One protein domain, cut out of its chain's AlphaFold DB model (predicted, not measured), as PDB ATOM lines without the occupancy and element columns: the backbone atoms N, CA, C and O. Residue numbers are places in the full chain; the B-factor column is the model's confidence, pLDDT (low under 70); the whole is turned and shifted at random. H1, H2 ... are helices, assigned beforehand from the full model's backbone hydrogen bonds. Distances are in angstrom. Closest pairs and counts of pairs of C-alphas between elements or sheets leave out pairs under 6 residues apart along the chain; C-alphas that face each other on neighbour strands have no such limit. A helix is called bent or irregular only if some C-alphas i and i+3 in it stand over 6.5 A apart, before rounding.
ATOM      1  N   ARG A 211     161.603 168.939 171.842       85.44
ATOM      2  CA  ARG A 211     161.611 170.199 171.074       85.44
ATOM      3  C   ARG A 211     161.936 169.946 169.595       85.44
ATOM      4  O   ARG A 211     161.216 170.445 168.737       85.44
ATOM      5  N   ALA A 212     162.954 169.138 169.289       86.94
ATOM      6  CA  ALA A 212     163.337 168.805 167.913       86.94
ATOM      7  C   ALA A 212     162.210 168.093 167.142       86.94
ATOM      8  O   ALA A 212     161.901 168.480 166.016       86.94
ATOM      9  N   ARG A 213     161.538 167.110 167.764       91.81
ATOM     10  CA  ARG A 213     160.354 166.455 167.179       91.81
ATOM     11  C   ARG A 213     159.217 167.451 166.940       91.81
ATOM     12  O   ARG A 213     158.674 167.472 165.844       91.81
ATOM     13  N   ALA A 214     158.911 168.317 167.908       92.00
ATOM     14  CA  ALA A 214     157.860 169.326 167.762       92.00
ATOM     15  C   ALA A 214     158.139 170.319 166.615       92.00
ATOM     16  O   ALA A 214     157.216 170.652 165.877       92.00
ATOM     17  N   TYR A 215     159.393 170.748 166.422       94.06
ATOM     18  CA  TYR A 215     159.780 171.565 165.264       94.06
ATOM     19  C   TYR A 215     159.676 170.794 163.940       94.06
ATOM     20  O   TYR A 215     159.163 171.352 162.975       94.06
ATOM     21  N   LYS A 216     160.108 169.524 163.889       95.44
ATOM     22  CA  LYS A 216     160.001 168.685 162.681       95.44
ATOM     23  C   LYS A 216     158.543 168.479 162.270       95.44
ATOM     24  O   LYS A 216     158.193 168.766 161.134       95.44
ATOM     25  N   THR A 217     157.688 168.073 163.206       96.38
ATOM     26  CA  THR A 217     156.254 167.880 162.956       96.38
ATOM     27  C   THR A 217     155.572 169.190 162.565       96.38
ATOM     28  O   THR A 217     154.787 169.207 161.626       96.38
ATOM     29  N   ALA A 218     155.911 170.317 163.202       96.56
ATOM     30  CA  ALA A 218     155.396 171.619 162.780       96.56
ATOM     31  C   ALA A 218     155.826 171.993 161.350       96.56
ATOM     32  O   ALA A 218     155.010 172.498 160.586       96.56
ATOM     33  N   TYR A 219     157.074 171.714 160.967       96.12
ATOM     34  CA  TYR A 219     157.556 171.911 159.599       96.12
ATOM     35  C   TYR A 219     156.826 171.009 158.591       96.12
ATOM     36  O   TYR A 219     156.389 171.496 157.554       96.12
ATOM     37  N   GLU A 220     156.627 169.727 158.910       97.00
ATOM     38  CA  GLU A 220     155.892 168.772 158.066       97.00
ATOM     39  C   GLU A 220     154.436 169.207 157.844       97.00
ATOM     40  O   GLU A 220     153.964 169.207 156.708       97.00
ATOM     41  N   ILE A 221     153.740 169.646 158.901       96.88
ATOM     42  CA  ILE A 221     152.356 170.139 158.820       96.88
ATOM     43  C   ILE A 221     152.277 171.405 157.958       96.88
ATOM     44  O   ILE A 221     151.482 171.473 157.023       96.88
ATOM     45  N   LEU A 222     153.102 172.412 158.259       95.94
ATOM     46  CA  LEU A 222     153.036 173.710 157.585       95.94
ATOM     47  C   LEU A 222     153.543 173.636 156.137       95.94
ATOM     48  O   LEU A 222     153.005 174.331 155.284       95.94
ATOM     49  N   GLY A 223     154.517 172.768 155.844       94.81
ATOM     50  CA  GLY A 223     154.997 172.503 154.483       94.81
ATOM     51  C   GLY A 223     154.034 171.665 153.635       94.81
ATOM     52  O   GLY A 223     154.048 171.779 152.413       94.81
ATOM     53  N   SER A 224     153.172 170.858 154.266       95.56
ATOM     54  CA  SER A 224     152.101 170.113 153.580       95.56
ATOM     55  C   SER A 224     150.821 170.937 153.393       95.56
ATOM     56  O   SER A 224     149.933 170.542 152.632       95.56
ATOM     57  N   SER A 225     150.700 172.076 154.083       95.25
ATOM     58  CA  SER A 225     149.562 172.985 153.953       95.25
ATOM     59  C   SER A 225     149.541 173.647 152.576       95.25
ATOM     60  O   SER A 225     150.521 174.241 152.137       95.25
ATOM     61  N   ARG A 226     148.377 173.619 151.921       93.44
ATOM     62  CA  ARG A 226     148.106 174.423 150.715       93.44
ATOM     63  C   ARG A 226     147.635 175.844 151.042       93.44
ATOM     64  O   ARG A 226     147.459 176.646 150.129       93.44
ATOM     65  N   ILE A 227     147.378 176.140 152.316       90.38
ATOM     66  CA  ILE A 227     146.853 177.429 152.769       90.38
ATOM     67  C   ILE A 227     148.039 178.374 153.023       90.38
ATOM     68  O   ILE A 227     148.870 178.056 153.880       90.38
ATOM     69  N   PRO A 228     148.136 179.516 152.314       91.38
ATOM     70  CA  PRO A 228     149.173 180.512 152.561       91.38
ATOM     71  C   PRO A 228     148.992 181.147 153.944       91.38
ATOM     72  O   PRO A 228     147.895 181.562 154.317       91.38
ATOM     73  N   ILE A 229     150.089 181.220 154.696       94.25
ATOM     74  CA  ILE A 229     150.106 181.641 156.097       94.25
ATOM     75  C   ILE A 229     150.452 183.130 156.179       94.25
ATOM     76  O   ILE A 229     151.575 183.527 155.872       94.25
ATOM     77  N   HIS A 230     149.510 183.932 156.662       92.69
ATOM     78  CA  HIS A 230     149.634 185.378 156.834       92.69
ATOM     79  C   HIS A 230     149.662 185.791 158.310       92.69
ATOM     80  O   HIS A 230     150.247 186.817 158.654       92.69
ATOM     81  N   ASN A 231     149.037 185.013 159.201       94.69
ATOM     82  CA  ASN A 231     148.967 185.336 160.626       94.69
ATOM     83  C   ASN A 231     149.151 184.114 161.541       94.69
ATOM     84  O   ASN A 231     149.065 182.956 161.141       94.69
ATOM     85  N   ILE A 232     149.413 184.382 162.823       95.19
ATOM     86  CA  ILE A 232     149.696 183.337 163.818       95.19
ATOM     87  C   ILE A 232     148.452 182.524 164.229       95.19
ATOM     88  O   ILE A 232     148.596 181.448 164.808       95.19
ATOM     89  N   ALA A 233     147.236 183.000 163.932       94.50
ATOM     90  CA  ALA A 233     146.006 182.256 164.208       94.50
ATOM     91  C   ALA A 233     145.807 181.122 163.189       94.50
ATOM     92  O   ALA A 233     145.513 179.999 163.592       94.50
ATOM     93  N   GLU A 234     146.076 181.372 161.903       95.00
ATOM     94  CA  GLU A 234     146.133 180.339 160.854       95.00
ATOM     95  C   GLU A 234     147.148 179.244 161.205       95.00
ATOM     96  O   GLU A 234     146.823 178.060 161.161       95.00
ATOM     97  N   VAL A 235     148.349 179.628 161.657       95.88
ATOM     98  CA  VAL A 235     149.366 178.681 162.155       95.88
ATOM     99  C   VAL A 235     148.827 177.834 163.306       95.88
ATOM    100  O   VAL A 235     149.035 176.624 163.333       95.88
ATOM    101  N   LEU A 236     148.151 178.453 164.280       95.81
ATOM    102  CA  LEU A 236     147.621 177.751 165.448       95.81
ATOM    103  C   LEU A 236     146.528 176.739 165.070       95.81
ATOM    104  O   LEU A 236     146.465 175.674 165.686       95.81
ATOM    105  N   LEU A 237     145.697 177.057 164.073       94.94
ATOM    106  CA  LEU A 237     144.691 176.148 163.520       94.94
ATOM    107  C   LEU A 237     145.359 174.986 162.772       94.94
ATOM    108  O   LEU A 237     145.197 173.839 163.184       94.94
ATOM    109  N   LEU A 238     146.206 175.281 161.778       96.25
ATOM    110  CA  LEU A 238     146.917 174.278 160.975       96.25
ATOM    111  C   LEU A 238     147.722 173.300 161.840       96.25
ATOM    112  O   LEU A 238     147.634 172.087 161.663       96.25
ATOM    113  N   LEU A 239     148.475 173.803 162.825       96.31
ATOM    114  CA  LEU A 239     149.259 172.949 163.721       96.31
ATOM    115  C   LEU A 239     148.381 172.031 164.582       96.31
ATOM    116  O   LEU A 239     148.817 170.930 164.911       96.31
ATOM    117  N   ARG A 240     147.160 172.442 164.944       95.00
ATOM    118  CA  ARG A 240     146.222 171.593 165.698       95.00
ATOM    119  C   ARG A 240     145.547 170.549 164.826       95.00
ATOM    120  O   ARG A 240     145.423 169.412 165.269       95.00
ATOM    121  N   GLU A 241     145.144 170.919 163.615       94.88
ATOM    122  CA  GLU A 241     144.598 169.989 162.619       94.88
ATOM    123  C   GLU A 241     145.630 168.912 162.260       94.88
ATOM    124  O   GLU A 241     145.306 167.729 162.227       94.88
ATOM    125  N   GLY A 242     146.905 169.295 162.141       94.19
ATOM    126  CA  GLY A 242     148.038 168.376 162.009       94.19
ATOM    127  C   GLY A 242     148.429 167.603 163.284       94.19
ATOM    128  O   GLY A 242     149.454 166.925 163.295       94.19
ATOM    129  N   GLY A 243     147.656 167.696 164.371       93.94
ATOM    130  CA  GLY A 243     147.834 166.889 165.587       93.94
ATOM    131  C   GLY A 243     148.812 167.433 166.638       93.94
ATOM    132  O   GLY A 243     149.059 166.762 167.645       93.94
ATOM    133  N   LEU A 244     149.363 168.641 166.479       94.69
ATOM    134  CA  LEU A 244     150.260 169.241 167.472       94.69
ATOM    135  C   LEU A 244     149.465 169.778 168.680       94.69
ATOM    136  O   LEU A 244     148.613 170.663 168.570       94.69
ATOM    137  N   VAL A 245     149.760 169.259 169.877       92.88
ATOM    138  CA  VAL A 245     148.978 169.526 171.100       92.88
ATOM    139  C   VAL A 245     149.284 170.912 171.694       92.88
ATOM    140  O   VAL A 245     150.031 171.059 172.659       92.88
ATOM    141  N   LEU A 246     148.651 171.945 171.138       92.81
ATOM    142  CA  LEU A 246     148.811 173.358 171.513       92.81
ATOM    143  C   LEU A 246     147.682 173.848 172.446       92.81
ATOM    144  O   LEU A 246     146.954 174.793 172.132       92.81
ATOM    145  N   ARG A 247     147.471 173.165 173.581       92.06
ATOM    146  CA  ARG A 247     146.344 173.442 174.500       92.06
ATOM    147  C   ARG A 247     146.538 174.733 175.309       92.06
ATOM    148  O   ARG A 247     147.480 174.847 176.091       92.06
ATOM    149  N   GLY A 248     145.576 175.654 175.205       91.56
ATOM    150  CA  GLY A 248     145.499 176.863 176.036       91.56
ATOM    151  C   GLY A 248     146.446 177.996 175.630       91.56
ATOM    152  O   GLY A 248     146.645 178.924 176.412       91.56
ATOM    153  N   GLU A 249     147.021 177.939 174.429       92.44
ATOM    154  CA  GLU A 249     147.901 178.978 173.883       92.44
ATOM    155  C   GLU A 249     147.185 180.333 173.740       92.44
ATOM    156  O   GLU A 249     147.754 181.359 174.100       92.44
ATOM    157  N   GLU A 250     145.904 180.347 173.361       91.25
ATOM    158  CA  GLU A 250     145.059 181.551 173.271       91.25
ATOM    159  C   GLU A 250     144.847 182.197 174.644       91.25
ATOM    160  O   GLU A 250     144.911 183.413 174.810       91.25
ATOM    161  N   LYS A 251     144.641 181.368 175.674       92.31
ATOM    162  CA  LYS A 251     144.518 181.854 177.052       92.31
ATOM    163  C   LYS A 251     145.857 182.389 177.569       92.31
ATOM    164  O   LYS A 251     145.844 183.279 178.413       92.31
ATOM    165  N   ASN A 252     146.992 181.883 177.077       91.44
ATOM    166  CA  ASN A 252     148.317 182.395 177.430       91.44
ATOM    167  C   ASN A 252     148.645 183.710 176.710       91.44
ATOM    168  O   ASN A 252     149.030 184.652 177.395       91.44
ATOM    169  N   ILE A 253     148.424 183.827 175.394       91.44
ATOM    170  CA  ILE A 253     148.661 185.085 174.664       91.44
ATOM    171  C   ILE A 253     147.782 186.220 175.221       91.44
ATOM    172  O   ILE A 253     148.300 187.298 175.487       91.44
ATOM    173  N   VAL A 254     146.507 185.955 175.543       91.75
ATOM    174  CA  VAL A 254     145.603 186.949 176.160       91.75
ATOM    175  C   VAL A 254     146.026 187.328 177.587       91.75
ATOM    176  O   VAL A 254     145.964 188.499 177.947       91.75
ATOM    177  N   LYS A 255     146.460 186.371 178.423       94.88
ATOM    178  CA  LYS A 255     146.806 186.644 179.837       94.88
ATOM    179  C   LYS A 255     148.239 187.127 180.073       94.88
ATOM    180  O   LYS A 255     148.498 187.720 181.114       94.88
ATOM    181  N   ARG A 256     149.180 186.782 179.192       91.19
ATOM    182  CA  ARG A 256     150.629 186.995 179.384       91.19
ATOM    183  C   ARG A 256     151.298 187.759 178.242       91.19
ATOM    184  O   ARG A 256     152.494 188.006 178.329       91.19
ATOM    185  N   GLY A 257     150.584 188.070 177.159       92.06
ATOM    186  CA  GLY A 257     151.161 188.708 175.971       92.06
ATOM    187  C   GLY A 257     152.125 187.820 175.170       92.06
ATOM    188  O   GLY A 257     152.735 188.299 174.220       92.06
ATOM    189  N   ALA A 258     152.265 186.533 175.515       92.50
ATOM    190  CA  ALA A 258     153.157 185.601 174.828       92.50
ATOM    191  C   ALA A 258     152.582 184.176 174.746       92.50
ATOM    192  O   ALA A 258     151.913 183.697 175.666       92.50
ATOM    193  N   PHE A 259     152.911 183.476 173.658       94.56
ATOM    194  CA  PHE A 259     152.705 182.032 173.530       94.56
ATOM    195  C   PHE A 259     153.606 181.263 174.505       94.56
ATOM    196  O   PHE A 259     154.725 181.687 174.796       94.56
ATOM    197  N   ARG A 260     153.143 180.105 174.979       93.62
ATOM    198  CA  ARG A 260     153.930 179.162 175.788       93.62
ATOM    199  C   ARG A 260     154.741 178.210 174.902       93.62
ATOM    200  O   ARG A 260     155.838 177.808 175.284       93.62
ATOM    201  N   SER A 261     154.221 177.851 173.730       93.94
ATOM    202  CA  SER A 261     154.920 177.010 172.756       93.94
ATOM    203  C   SER A 261     156.071 177.757 172.075       93.94
ATOM    204  O   SER A 261     155.853 178.728 171.349       93.94
ATOM    205  N   ALA A 262     157.296 177.246 172.233       91.44
ATOM    206  CA  ALA A 262     158.487 177.764 171.553       91.44
ATOM    207  C   ALA A 262     158.368 177.721 170.015       91.44
ATOM    208  O   ALA A 262     158.928 178.576 169.332       91.44
ATOM    209  N   VAL A 263     157.590 176.776 169.470       94.06
ATOM    210  CA  VAL A 263     157.299 176.691 168.029       94.06
ATOM    211  C   VAL A 263     156.490 177.911 167.576       94.06
ATOM    212  O   VAL A 263     156.899 178.604 166.648       94.06
ATOM    213  N   LEU A 264     155.395 178.232 168.277       95.31
ATOM    214  CA  LEU A 264     154.563 179.404 167.972       95.31
ATOM    215  C   LEU A 264     155.325 180.716 168.174       95.31
ATOM    216  O   LEU A 264     155.223 181.604 167.337       95.31
ATOM    217  N   GLN A 265     156.131 180.829 169.237       93.00
ATOM    218  CA  GLN A 265     157.007 181.987 169.441       93.00
ATOM    219  C   GLN A 265     157.955 182.191 168.249       93.00
ATOM    220  O   GLN A 265     158.100 183.308 167.757       93.00
ATOM    221  N   LYS A 266     158.585 181.116 167.752       91.19
ATOM    222  CA  LYS A 266     159.525 181.194 166.626       91.19
ATOM    223  C   LYS A 266     158.820 181.587 165.325       91.19
ATOM    224  O   LYS A 266     159.330 182.449 164.615       91.19
ATOM    225  N   ILE A 267     157.646 181.013 165.048       92.56
ATOM    226  CA  ILE A 267     156.850 181.340 163.855       92.56
ATOM    227  C   ILE A 267     156.300 182.770 163.932       92.56
ATOM    228  O   ILE A 267     156.360 183.483 162.938       92.56
ATOM    229  N   LEU A 268     155.860 183.242 165.103       92.88
ATOM    230  CA  LEU A 268     155.466 184.641 165.295       92.88
ATOM    231  C   LEU A 268     156.617 185.593 164.942       92.88
ATOM    232  O   LEU A 268     156.402 186.577 164.242       92.88
ATOM    233  N   VAL A 269     157.853 185.286 165.356       89.69
ATOM    234  CA  VAL A 269     159.019 186.098 164.968       89.69
ATOM    235  C   VAL A 269     159.234 186.079 163.448       89.69
ATOM    236  O   VAL A 269     159.487 187.149 162.899       89.69
ATOM    237  N   VAL A 270     159.083 184.929 162.771       90.88
ATOM    238  CA  VAL A 270     159.143 184.842 161.293       90.88
ATOM    239  C   VAL A 270     158.062 185.705 160.637       90.88
ATOM    240  O   VAL A 270     158.373 186.450 159.715       90.88
ATOM    241  N   LEU A 271     156.815 185.635 161.105       91.31
ATOM    242  CA  LEU A 271     155.696 186.380 160.520       91.31
ATOM    243  C   LEU A 271     155.822 187.893 160.750       91.31
ATOM    244  O   LEU A 271     155.539 188.672 159.847       91.31
ATOM    245  N   SER A 272     156.272 188.325 161.931       90.00
ATOM    246  CA  SER A 272     156.379 189.753 162.265       90.00
ATOM    247  C   SER A 272     157.653 190.435 161.752       90.00
ATOM    248  O   SER A 272     157.648 191.650 161.588       90.00
ATOM    249  N   HIS A 273     158.748 189.697 161.538       85.69
ATOM    250  CA  HIS A 273     160.065 190.273 161.199       85.69
ATOM    251  C   HIS A 273     160.697 189.684 159.925       85.69
ATOM    252  O   HIS A 273     161.814 190.049 159.554       85.69
ATOM    253  N   GLY A 274     160.019 188.739 159.274       88.12
ATOM    254  CA  GLY A 274     160.571 187.941 158.187       88.12
ATOM    255  C   GLY A 274     161.620 186.919 158.645       88.12
ATOM    256  O   GLY A 274     162.127 186.921 159.770       88.12
ATOM    257  N   VAL A 275     162.000 186.039 157.718       83.00
ATOM    258  CA  VAL A 275     163.101 185.080 157.920       83.00
ATOM    259  C   VAL A 275     164.452 185.808 158.046       83.00
ATOM    260  O   VAL A 275     165.329 185.361 158.787       83.00
ATOM    261  N   ALA A 276     164.601 186.965 157.390       77.00
ATOM    262  CA  ALA A 276     165.829 187.762 157.365       77.00
ATOM    263  C   ALA A 276     166.322 188.171 158.766       77.00
ATOM    264  O   ALA A 276     167.499 187.991 159.069       77.00
ATOM    265  N   GLU A 277     165.442 188.642 159.656       80.44
ATOM    266  CA  GLU A 277     165.823 189.008 161.031       80.44
ATOM    267  C   GLU A 277     166.255 187.802 161.873       80.44
ATOM    268  O   GLU A 277     167.145 187.910 162.720       80.44
ATOM    269  N   LEU A 278     165.661 186.632 161.636       80.56
ATOM    270  CA  LEU A 278     166.051 185.395 162.310       80.56
ATOM    271  C   LEU A 278     167.406 184.881 161.823       80.56
ATOM    272  O   LEU A 278     168.235 184.513 162.655       80.56
ATOM    273  N   ILE A 279     167.659 184.928 160.512       81.81
ATOM    274  CA  ILE A 279     168.978 184.644 159.935       81.81
ATOM    275  C   ILE A 279     170.007 185.646 160.470       81.81
ATOM    276  O   ILE A 279     171.064 185.225 160.928       81.81
ATOM    277  N   ARG A 280     169.692 186.950 160.511       86.00
ATOM    278  CA  ARG A 280     170.588 187.990 161.042       86.00
ATOM    279  C   ARG A 280     170.929 187.759 162.514       86.00
ATOM    280  O   ARG A 280     172.101 187.779 162.872       86.00
ATOM    281  N   LYS A 281     169.939 187.469 163.366       86.75
ATOM    282  CA  LYS A 281     170.169 187.136 164.785       86.75
ATOM    283  C   LYS A 281     170.988 185.852 164.949       86.75
ATOM    284  O   LYS A 281     171.888 185.824 165.780       86.75
ATOM    285  N   SER A 282     170.725 184.824 164.138       86.12
ATOM    286  CA  SER A 282     171.494 183.572 164.152       86.12
ATOM    287  C   SER A 282     172.943 183.785 163.703       86.12
ATOM    288  O   SER A 282     173.863 183.340 164.380       86.12
ATOM    289  N   ARG A 283     173.164 184.525 162.607       89.19
ATOM    290  CA  ARG A 283     174.497 184.883 162.099       89.19
ATOM    291  C   ARG A 283     175.266 185.733 163.103       89.19
ATOM    292  O   ARG A 283     176.433 185.452 163.333       89.19
ATOM    293  N   ASN A 284     174.619 186.699 163.756       92.38
ATOM    294  CA  ASN A 284     175.246 187.493 164.814       92.38
ATOM    295  C   ASN A 284     175.627 186.632 166.028       92.38
ATOM    296  O   ASN A 284     176.717 186.799 166.561       92.38
ATOM    297  N   ALA A 285     174.779 185.685 166.445       92.19
ATOM    298  CA  ALA A 285     175.106 184.771 167.540       92.19
ATOM    299  C   ALA A 285     176.286 183.841 167.195       92.19
ATOM    300  O   ALA A 285     177.175 183.656 168.024       92.19
ATOM    301  N   MET A 286     176.333 183.309 165.966       92.88
ATOM    302  CA  MET A 286     177.480 182.531 165.474       92.88
ATOM    303  C   MET A 286     178.749 183.390 165.402       92.88
ATOM    304  O   MET A 286     179.790 182.968 165.890       92.88
ATOM    305  N   ARG A 287     178.648 184.622 164.886       95.94
ATOM    306  CA  ARG A 287     179.754 185.583 164.786       95.94
ATOM    307  C   ARG A 287     180.338 185.954 166.146       95.94
ATOM    308  O   ARG A 287     181.550 185.931 166.303       95.94
ATOM    309  N   GLU A 288     179.509 186.265 167.142       96.69
ATOM    310  CA  GLU A 288     180.003 186.563 168.496       96.69
ATOM    311  C   GLU A 288     180.602 185.321 169.177       96.69
ATOM    312  O   GLU A 288     181.599 185.438 169.889       96.69
ATOM    313  N   GLY A 289     180.058 184.125 168.912       96.06
ATOM    314  CA  GLY A 289     180.649 182.854 169.343       96.06
ATOM    315  C   GLY A 289     182.044 182.627 168.752       96.06
ATOM    316  O   GLY A 289     182.990 182.392 169.503       96.06
ATOM    317  N   ALA A 290     182.178 182.787 167.433       97.06
ATOM    318  CA  ALA A 290     183.437 182.687 166.700       97.06
ATOM    319  C   ALA A 290     184.461 183.734 167.158       97.06
ATOM    320  O   ALA A 290     185.604 183.398 167.458       97.06
ATOM    321  N   ILE A 291     184.049 185.003 167.288       97.56
ATOM    322  CA  ILE A 291     184.916 186.086 167.774       97.56
ATOM    323  C   ILE A 291     185.426 185.781 169.182       97.56
ATOM    324  O   ILE A 291     186.610 185.973 169.458       97.56
ATOM    325  N   HIS A 292     184.554 185.303 170.072       97.00
ATOM    326  CA  HIS A 292     184.943 184.919 171.423       97.00
ATOM    327  C   HIS A 292     185.935 183.748 171.425       97.00
ATOM    328  O   HIS A 292     186.940 183.846 172.126       97.00
ATOM    329  N   ASP A 293     185.701 182.697 170.633       96.31
ATOM    330  CA  ASP A 293     186.599 181.540 170.545       96.31
ATOM    331  C   ASP A 293     187.972 181.917 169.966       96.31
ATOM    332  O   ASP A 293     188.995 181.760 170.633       96.31
ATOM    333  N   LEU A 294     187.993 182.543 168.787       97.12
ATOM    334  CA  LEU A 294     189.211 183.009 168.121       97.12
ATOM    335  C   LEU A 294     190.009 183.998 168.987       97.12
ATOM    336  O   LEU A 294     191.234 183.926 169.020       97.12
ATOM    337  N   SER A 295     189.346 184.885 169.741       96.69
ATOM    338  CA  SER A 295     190.025 185.853 170.624       96.69
ATOM    339  C   SER A 295     190.722 185.244 171.850       96.69
ATOM    340  O   SER A 295     191.384 185.966 172.597       96.69
ATOM    341  N   ARG A 296     190.591 183.929 172.078       93.75
ATOM    342  CA  ARG A 296     191.365 183.194 173.094       93.75
ATOM    343  C   ARG A 296     192.779 182.857 172.622       93.75
ATOM    344  O   ARG A 296     193.629 182.551 173.455       93.75
ATOM    345  N   LEU A 297     193.026 182.890 171.313       94.25
ATOM    346  CA  LEU A 297     194.311 182.536 170.720       94.25
ATOM    347  C   LEU A 297     195.346 183.658 170.929       94.25
ATOM    348  O   LEU A 297     195.010 184.845 170.827       94.25
ATOM    349  N   PRO A 298     196.620 183.321 171.196       89.75
ATOM    350  CA  PRO A 298     197.661 184.313 171.432       89.75
ATOM    351  C   PRO A 298     197.862 185.200 170.195       89.75
ATOM    352  O   PRO A 298     198.068 184.717 169.087       89.75
ATOM    353  N   GLY A 299     197.796 186.520 170.391       89.62
ATOM    354  CA  GLY A 299     197.938 187.517 169.321       89.62
ATOM    355  C   GLY A 299     196.658 187.822 168.527       89.62
ATOM    356  O   GLY A 299     196.639 188.798 167.776       89.62
ATOM    357  N   VAL A 300     195.565 187.074 168.714       95.88
ATOM    358  CA  VAL A 300     194.306 187.301 167.986       95.88
ATOM    359  C   VAL A 300     193.414 188.287 168.746       95.88
ATOM    360  O   VAL A 300     192.722 187.947 169.702       95.88
ATOM    361  N   SER A 301     193.405 189.550 168.314       96.69
ATOM    362  CA  SER A 301     192.486 190.556 168.868       96.69
ATOM    363  C   SER A 301     191.032 190.292 168.443       96.69
ATOM    364  O   SER A 301     190.796 189.696 167.394       96.69
ATOM    365  N   ARG A 302     190.033 190.831 169.164       96.88
ATOM    366  CA  ARG A 302     188.620 190.788 168.713       96.88
ATOM    367  C   ARG A 302     188.413 191.367 167.306       96.88
ATOM    368  O   ARG A 302     187.543 190.899 166.582       96.88
ATOM    369  N   ARG A 303     189.211 192.368 166.907       97.62
ATOM    370  CA  ARG A 303     189.171 192.939 165.550       97.62
ATOM    371  C   ARG A 303     189.716 191.948 164.520       97.62
ATOM    372  O   ARG A 303     189.097 191.768 163.481       97.62
ATOM    373  N   THR A 304     190.830 191.288 164.836       97.69
ATOM    374  CA  THR A 304     191.420 190.218 164.017       97.69
ATOM    375  C   THR A 304     190.439 189.056 163.863       97.69
ATOM    376  O   THR A 304     190.184 188.624 162.748       97.69
ATOM    377  N   ALA A 305     189.819 188.613 164.959       97.81
ATOM    378  CA  ALA A 305     188.800 187.567 164.958       97.81
ATOM    379  C   ALA A 305     187.565 187.929 164.112       97.81
ATOM    380  O   ALA A 305     187.045 187.078 163.400       97.81
ATOM    381  N   GLY A 306     187.129 189.196 164.137       97.31
ATOM    382  CA  GLY A 306     186.073 189.690 163.250       97.31
ATOM    383  C   GLY A 306     186.445 189.564 161.770       97.31
ATOM    384  O   GLY A 306     185.671 189.007 161.006       97.31
ATOM    385  N   VAL A 307     187.653 189.993 161.383       97.75
ATOM    386  CA  VAL A 307     188.167 189.849 160.002       97.75
ATOM    387  C   VAL A 307     188.294 188.376 159.590       97.75
ATOM    388  O   VAL A 307     187.974 188.021 158.461       97.75
ATOM    389  N   LEU A 308     188.716 187.491 160.496       97.31
ATOM    390  CA  LEU A 308     188.791 186.054 160.215       97.31
ATOM    391  C   LEU A 308     187.410 185.445 159.932       97.31
ATOM    392  O   LEU A 308     187.275 184.663 158.992       97.31
ATOM    393  N   PHE A 309     186.385 185.841 160.688       96.88
ATOM    394  CA  PHE A 309     185.013 185.383 160.465       96.88
ATOM    395  C   PHE A 309     184.380 186.005 159.212       96.88
ATOM    396  O   PHE A 309     183.813 185.291 158.388       96.88
ATOM    397  N   ASP A 310     184.468 187.330 159.069       95.50
ATOM    398  CA  ASP A 310     183.769 188.082 158.022       95.50
ATOM    399  C   ASP A 310     184.465 187.969 156.646       95.50
ATOM    400  O   ASP A 310     183.774 187.774 155.648       95.50
ATOM    401  N   ASP A 311     185.807 188.028 156.592       95.88
ATOM    402  CA  ASP A 311     186.588 188.120 155.340       95.88
ATOM    403  C   ASP A 311     187.350 186.831 154.969       95.88
ATOM    404  O   ASP A 311     187.839 186.725 153.838       95.88
ATOM    405  N   CYS A 312     187.515 185.885 155.905       95.75
ATOM    406  CA  CYS A 312     188.224 184.610 155.682       95.75
ATOM    407  C   CYS A 312     187.345 183.363 155.903       95.75
ATOM    408  O   CYS A 312     187.817 182.253 155.659       95.75
ATOM    409  N   LEU A 313     186.092 183.538 156.349       95.62
ATOM    410  CA  LEU A 313     185.120 182.473 156.651       95.62
ATOM    411  C   LEU A 313     185.609 181.437 157.684       95.62
ATOM    412  O   LEU A 313     185.255 180.261 157.619       95.62
ATOM    413  N   ILE A 314     186.420 181.873 158.650       96.94
ATOM    414  CA  ILE A 314     186.946 181.036 159.735       96.94
ATOM    415  C   ILE A 314     186.108 181.277 160.993       96.94
ATOM    416  O   ILE A 314     186.106 182.376 161.547       96.94
ATOM    417  N   ASP A 315     185.392 180.248 161.449       96.62
ATOM    418  CA  ASP A 315     184.396 180.346 162.524       96.62
ATOM    419  C   ASP A 315     184.838 179.773 163.881       96.62
ATOM    420  O   ASP A 315     184.149 179.968 164.884       96.62
ATOM    421  N   ASN A 316     185.988 179.100 163.945       97.19
ATOM    422  CA  ASN A 316     186.505 178.491 165.169       97.19
ATOM    423  C   ASN A 316     188.040 178.408 165.186       97.19
ATOM    424  O   ASN A 316     188.702 178.477 164.145       97.19
ATOM    425  N   ALA A 317     188.608 178.230 166.379       96.81
ATOM    426  CA  ALA A 317     190.051 178.158 166.582       96.81
ATOM    427  C   ALA A 317     190.741 177.004 165.836       96.81
ATOM    428  O   ALA A 317     191.868 177.188 165.379       96.81
ATOM    429  N   GLN A 318     190.101 175.839 165.683       96.44
ATOM    430  CA  GLN A 318     190.724 174.693 165.014       96.44
ATOM    431  C   GLN A 318     190.843 174.914 163.503       96.44
ATOM    432  O   GLN A 318     191.915 174.686 162.953       96.44
ATOM    433  N   ALA A 319     189.802 175.450 162.858       96.38
ATOM    434  CA  ALA A 319     189.850 175.801 161.437       96.38
ATOM    435  C   ALA A 319     191.011 176.765 161.125       96.38
ATOM    436  O   ALA A 319     191.743 176.552 160.161       96.38
ATOM    437  N   LEU A 320     191.254 177.760 161.992       97.38
ATOM    438  CA  LEU A 320     192.402 178.658 161.843       97.38
ATOM    439  C   LEU A 320     193.747 177.921 161.937       97.38
ATOM    440  O   LEU A 320     194.679 178.255 161.210       97.38
ATOM    441  N   ARG A 321     193.877 176.943 162.841       95.94
ATOM    442  CA  ARG A 321     195.114 176.157 162.990       95.94
ATOM    443  C   ARG A 321     195.358 175.271 161.781       95.94
ATOM    444  O   ARG A 321     196.490 175.226 161.316       95.94
ATOM    445  N   ASP A 322     194.316 174.622 161.269       95.31
ATOM    446  CA  ASP A 322     194.394 173.763 160.087       95.31
ATOM    447  C   ASP A 322     194.805 174.588 158.849       95.31
ATOM    448  O   ASP A 322     195.745 174.219 158.142       95.31
ATOM    449  N   ASP A 323     194.185 175.761 158.648       95.75
ATOM    450  CA  ASP A 323     194.556 176.713 157.590       95.75
ATOM    451  C   ASP A 323     196.009 177.216 157.736       95.75
ATOM    452  O   ASP A 323     196.740 177.295 156.749       95.75
ATOM    453  N   LEU A 324     196.457 177.562 158.950       95.44
ATOM    454  CA  LEU A 324     197.822 178.056 159.190       95.44
ATOM    455  C   LEU A 324     198.884 176.950 159.103       95.44
ATOM    456  O   LEU A 324     200.003 177.231 158.675       95.44
ATOM    457  N   ALA A 325     198.554 175.711 159.468       92.44
ATOM    458  CA  ALA A 325     199.436 174.556 159.319       92.44
ATOM    459  C   ALA A 325     199.648 174.200 157.838       92.44
ATOM    460  O   ALA A 325     200.766 173.879 157.440       92.44
ATOM    461  N   ALA A 326     198.617 174.355 156.999       92.88
ATOM    462  CA  ALA A 326     198.735 174.211 155.546       92.88
ATOM    463  C   ALA A 326     199.639 175.276 154.884       92.88
ATOM    464  O   ALA A 326     200.080 175.084 153.753       92.88
ATOM    465  N   LEU A 327     199.946 176.382 155.579       91.12
ATOM    466  CA  LEU A 327     200.880 177.427 155.133       91.12
ATOM    467  C   LEU A 327     202.334 177.201 155.584       91.12
ATOM    468  O   LEU A 327     203.189 178.052 155.318       91.12
ATOM    469  N   ALA A 328     202.633 176.111 156.298       86.38
ATOM    470  CA  ALA A 328     203.987 175.835 156.766       86.38
ATOM    471  C   ALA A 328     204.921 175.488 155.582       86.38
ATOM    472  O   ALA A 328     204.617 174.577 154.806       86.38
ATOM    473  N   PRO A 329     206.067 176.179 155.415       78.19
ATOM    474  CA  PRO A 329     207.011 175.862 154.348       78.19
ATOM    475  C   PRO A 329     207.581 174.454 154.561       78.19
ATOM    476  O   PRO A 329     208.145 174.159 155.608       78.19
ATOM    477  N   GLY A 330     207.425 173.579 153.567       77.06
ATOM    478  CA  GLY A 330     207.809 172.165 153.677       77.06
ATOM    479  C   GLY A 330     206.655 171.214 154.010       77.06
ATOM    480  O   GLY A 330     206.847 170.002 153.917       77.06
ATOM    481  N   ASP A 356     189.482 181.925 145.363       85.62
ATOM    482  CA  ASP A 356     189.164 182.322 146.738       85.62
ATOM    483  C   ASP A 356     190.168 181.752 147.750       85.62
ATOM    484  O   ASP A 356     190.508 182.411 148.736       85.62
ATOM    485  N   GLN A 357     190.704 180.549 147.505       89.50
ATOM    486  CA  GLN A 357     191.679 179.947 148.411       89.50
ATOM    487  C   GLN A 357     193.049 180.648 148.365       89.50
ATOM    488  O   GLN A 357     193.646 180.881 149.422       89.50
ATOM    489  N   GLN A 358     193.535 181.068 147.190       90.81
ATOM    490  CA  GLN A 358     194.760 181.876 147.104       90.81
ATOM    491  C   GLN A 358     194.567 183.239 147.794       90.81
ATOM    492  O   GLN A 358     195.420 183.675 148.573       90.81
ATOM    493  N   ASP A 359     193.412 183.869 147.601       94.06
ATOM    494  CA  ASP A 359     193.067 185.125 148.264       94.06
ATOM    495  C   ASP A 359     193.022 184.966 149.796       94.06
ATOM    496  O   ASP A 359     193.657 185.742 150.519       94.06
ATOM    497  N   LYS A 360     192.376 183.905 150.304       94.88
ATOM    498  CA  LYS A 360     192.335 183.545 151.733       94.88
ATOM    499  C   LYS A 360     193.736 183.359 152.319       94.88
ATOM    500  O   LYS A 360     194.037 183.931 153.368       94.88
ATOM    501  N   THR A 361     194.617 182.610 151.649       94.81
ATOM    502  CA  THR A 361     195.996 182.401 152.135       94.81
ATOM    503  C   THR A 361     196.788 183.712 152.207       94.81
ATOM    504  O   THR A 361     197.449 183.971 153.217       94.81
ATOM    505  N   SER A 362     196.653 184.598 151.213       95.19
ATOM    506  CA  SER A 362     197.300 185.919 151.233       95.19
ATOM    507  C   SER A 362     196.792 186.812 152.378       95.19
ATOM    508  O   SER A 362     197.586 187.486 153.042       95.19
ATOM    509  N   ARG A 363     195.484 186.770 152.681       96.44
ATOM    510  CA  ARG A 363     194.871 187.488 153.814       96.44
ATOM    511  C   ARG A 363     195.375 186.955 155.154       96.44
ATOM    512  O   ARG A 363     195.741 187.754 156.013       96.44
ATOM    513  N   LEU A 364     195.475 185.634 155.319       96.69
ATOM    514  CA  LEU A 364     196.033 185.018 156.528       96.69
ATOM    515  C   LEU A 364     197.503 185.394 156.745       96.69
ATOM    516  O   LEU A 364     197.869 185.784 157.853       96.69
ATOM    517  N   LEU A 365     198.328 185.373 155.694       95.69
ATOM    518  CA  LEU A 365     199.717 185.843 155.767       95.69
ATOM    519  C   LEU A 365     199.809 187.346 156.079       95.69
ATOM    520  O   LEU A 365     200.725 187.767 156.774       95.69
ATOM    521  N   LYS A 366     198.847 188.164 155.638       96.50
ATOM    522  CA  LYS A 366     198.782 189.595 155.983       96.50
ATOM    523  C   LYS A 366     198.363 189.847 157.438       96.50
ATOM    524  O   LYS A 366     198.835 190.811 158.039       96.50
ATOM    525  N   LEU A 367     197.493 189.009 158.005       96.25
ATOM    526  CA  LEU A 367     197.091 189.075 159.419       96.25
ATOM    527  C   LEU A 367     198.168 188.520 160.360       96.25
ATOM    528  O   LEU A 367     198.344 189.042 161.461       96.25
ATOM    529  N   PHE A 368     198.898 187.496 159.914       95.81
ATOM    530  CA  PHE A 368     199.928 186.789 160.675       95.81
ATOM    531  C   PHE A 368     201.251 186.744 159.885       95.81
ATOM    532  O   PHE A 368     201.668 185.676 159.417       95.81
ATOM    533  N   PRO A 369     201.918 187.903 159.698       92.81
ATOM    534  CA  PRO A 369     203.070 188.034 158.804       92.81
ATOM    535  C   PRO A 369     204.275 187.219 159.267       92.81
ATOM    536  O   PRO A 369     204.956 186.590 158.453       92.81
ATOM    537  N   THR A 370     204.524 187.161 160.575       88.12
ATOM    538  CA  THR A 370     205.666 186.427 161.122       88.12
ATOM    539  C   THR A 370     205.313 184.959 161.313       88.12
ATOM    540  O   THR A 370     204.232 184.626 161.805       88.12
ATOM    541  N   ALA A 371     206.231 184.061 160.951       84.62
ATOM    542  CA  ALA A 371     206.059 182.625 161.177       84.62
ATOM    543  C   ALA A 371     205.838 182.308 162.668       84.62
ATOM    544  O   ALA A 371     204.972 181.502 163.002       84.62
ATOM    545  N   LEU A 372     206.488 183.068 163.558       81.81
ATOM    546  CA  LEU A 372     206.221 183.046 164.991       81.81
ATOM    547  C   LEU A 372     204.740 183.296 165.331       81.81
ATOM    548  O   LEU A 372     204.163 182.531 166.098       81.81
ATOM    549  N   SER A 373     204.109 184.335 164.768       88.56
ATOM    550  CA  SER A 373     202.692 184.628 165.042       88.56
ATOM    551  C   SER A 373     201.761 183.498 164.593       88.56
ATOM    552  O   SER A 373     200.822 183.160 165.313       88.56
ATOM    553  N   ARG A 374     202.067 182.849 163.459       93.38
ATOM    554  CA  ARG A 374     201.313 181.692 162.953       93.38
ATOM    555  C   ARG A 374     201.461 180.488 163.876       93.38
ATOM    556  O   ARG A 374     200.466 179.924 164.317       93.38
ATOM    557  N   ALA A 375     202.689 180.131 164.234       86.06
ATOM    558  CA  ALA A 375     202.943 178.966 165.068       86.06
ATOM    559  C   ALA A 375     202.524 179.173 166.542       86.06
ATOM    560  O   ALA A 375     202.094 178.223 167.193       86.06
ATOM    561  N   CYS A 376     202.507 180.413 167.049       87.62
ATOM    562  CA  CYS A 376     201.823 180.749 168.305       87.62
ATOM    563  C   CYS A 376     200.343 180.321 168.304       87.62
ATOM    564  O   CYS A 376     199.836 179.873 169.329       87.62
ATOM    565  N   ILE A 377     199.657 180.436 167.163       93.12
ATOM    566  CA  ILE A 377     198.252 180.043 167.007       93.12
ATOM    567  C   ILE A 377     198.110 178.528 166.821       93.12
ATOM    568  O   ILE A 377     197.287 177.916 167.508       93.12
ATOM    569  N   VAL A 378     198.924 177.923 165.944       93.44
ATOM    570  CA  VAL A 378     198.931 176.467 165.687       93.44
ATOM    571  C   VAL A 378     199.134 175.682 166.986       93.44
ATOM    572  O   VAL A 378     198.427 174.708 167.232       93.44
ATOM    573  N   HIS A 379     200.023 176.152 167.864       87.31
ATOM    574  CA  HIS A 379     200.373 175.478 169.117       87.31
ATOM    575  C   HIS A 379     199.701 176.075 170.362       87.31
ATOM    576  O   HIS A 379     200.115 175.776 171.480       87.31
ATOM    577  N   ALA A 380     198.662 176.903 170.200       89.06
ATOM    578  CA  ALA A 380     198.028 177.658 171.290       89.06
ATOM    579  C   ALA A 380     197.604 176.803 172.506       89.06
ATOM    580  O   ALA A 380     197.700 177.277 173.638       89.06
ATOM    581  N   ASP A 381     197.191 175.549 172.296       87.12
ATOM    582  CA  ASP A 381     196.834 174.637 173.393       87.12
ATOM    583  C   ASP A 381     198.061 174.205 174.213       87.12
ATOM    584  O   ASP A 381     197.976 174.110 175.435       87.12
ATOM    585  N   SER A 382     199.221 174.015 173.572       84.12
ATOM    586  CA  SER A 382     200.485 173.687 174.245       84.12
ATOM    587  C   SER A 382     200.986 174.840 175.122       84.12
ATOM    588  O   SER A 382     201.511 174.592 176.200       84.12
ATOM    589  N   PHE A 383     200.757 176.101 174.729       75.69
ATOM    590  CA  PHE A 383     201.033 177.265 175.592       75.69
ATOM    591  C   PHE A 383     200.093 177.376 176.797       75.69
ATOM    592  O   PHE A 383     200.446 177.993 177.799       75.69
ATOM    593  N   GLY A 384     198.864 176.867 176.669       75.31
ATOM    594  CA  GLY A 384     197.877 176.859 177.747       75.31
ATOM    595  C   GLY A 384     198.074 175.715 178.744       75.31
ATOM    596  O   GLY A 384     197.502 175.762 179.834       75.31
ATOM    597  N   ALA A 385     198.858 174.697 178.380       80.44
ATOM    598  CA  ALA A 385     199.159 173.563 179.238       80.44
ATOM    599  C   ALA A 385     200.134 173.967 180.366       80.44
ATOM    600  O   ALA A 385     201.123 174.655 180.106       80.44
ATOM    601  N   PRO A 386     199.892 173.544 181.621       78.81
ATOM    602  CA  PRO A 386     200.872 173.712 182.686       78.81
ATOM    603  C   PRO A 386     202.084 172.807 182.426       78.81
ATOM    604  O   PRO A 386     201.926 171.607 182.207       78.81
TER     605      PRO A 386
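This is residues 211 to 330 and 356 to 386 of the 664 residues of an uncharacterized protein of Eimeria praecox (UniProt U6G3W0). The model is a dumbbell of two small helical lobes joined by one long helix arm, H4b, whose residues 280 to 285 stand free between them. H1, H2 and H4a make one lobe, with H3 at its edge; H5, H6, H7 and H8 gather at the far end of H4b as the other, from which H9 leads to the last printed residue. The printed part has 151 residues with nine named helices, H1 to H9 in chain order, and no named strand: all helix. It is extended, with a radius of gyration of the C-alphas of 23.1 A, and elongated, spanning 64 by 36 by 24 A.

The longest helix is H4, residues 262 to 294, by its hydrogen bonds assigned as one helix but bent: C-alphas 272 and 275 are 9.3 A apart. Its arms are H4a, residues 262 to 272, 15.3 A long, and H4b, residues 275 to 294, 28.1 A long, ending with C-alpha 294 at (189.211, 183.009, 168.121). Before it come H1, residues 211 to 224, 19.9 A long from C-alpha 211 at (161.611, 170.199, 171.074), H2, residues 232 to 241, and H3, residues 249 to 256. After it come H5, residues 302 to 312, H6, residues 317 to 325, H7, residues 356 to 367 and 16.4 A long, H8, residues 371 to 378, and H9, residues 380 to 384, ending with C-alpha 384 at (197.877, 176.859, 177.747).

H4a and H4b stand at a steep tilt of 66 degrees and only just touch, only at the corner, with C-alphas 270 and 278 closest at 7.0 A. H4a touches H2 at a steep tilt of 40 degrees, opposite ways, with C-alphas 268 and 232 closest at 6.1 A. H1 touches H2 with residues 218 to 222 alone, about perpendicular at 85 degrees; C-alphas 218 and 239 are closest at 6.3 A. H3 touches no helix. H4b touches H5 with residues 287 to 294 alone, at a steep tilt of 57 degrees; C-alphas 291 and 305 are closest at 5.0 A. H5 touches H7 at a shallow tilt of 17 degrees, opposite ways, with C-alphas 312 and 360 closest at 5.8 A. H6 touches H8, with C-alphas 321 and 378 closest at 4.7 A. H8 and H9 meet only through their link. In H1 to H3, both arms of H4 and H5 to H9, every O i to N i+4 pair is within hydrogen-bond range.

The C-alphas farthest apart, those of Lys 251 and Gly 330, are 68.2 A apart. Residues 331 to 355 are not printed, and C-alphas 330 and 356 are 22.3 A apart across this cut. Of the links that are printed whole, none is long. Mean pLDDT of the printed part is 92.3, and no printed residue is under 70.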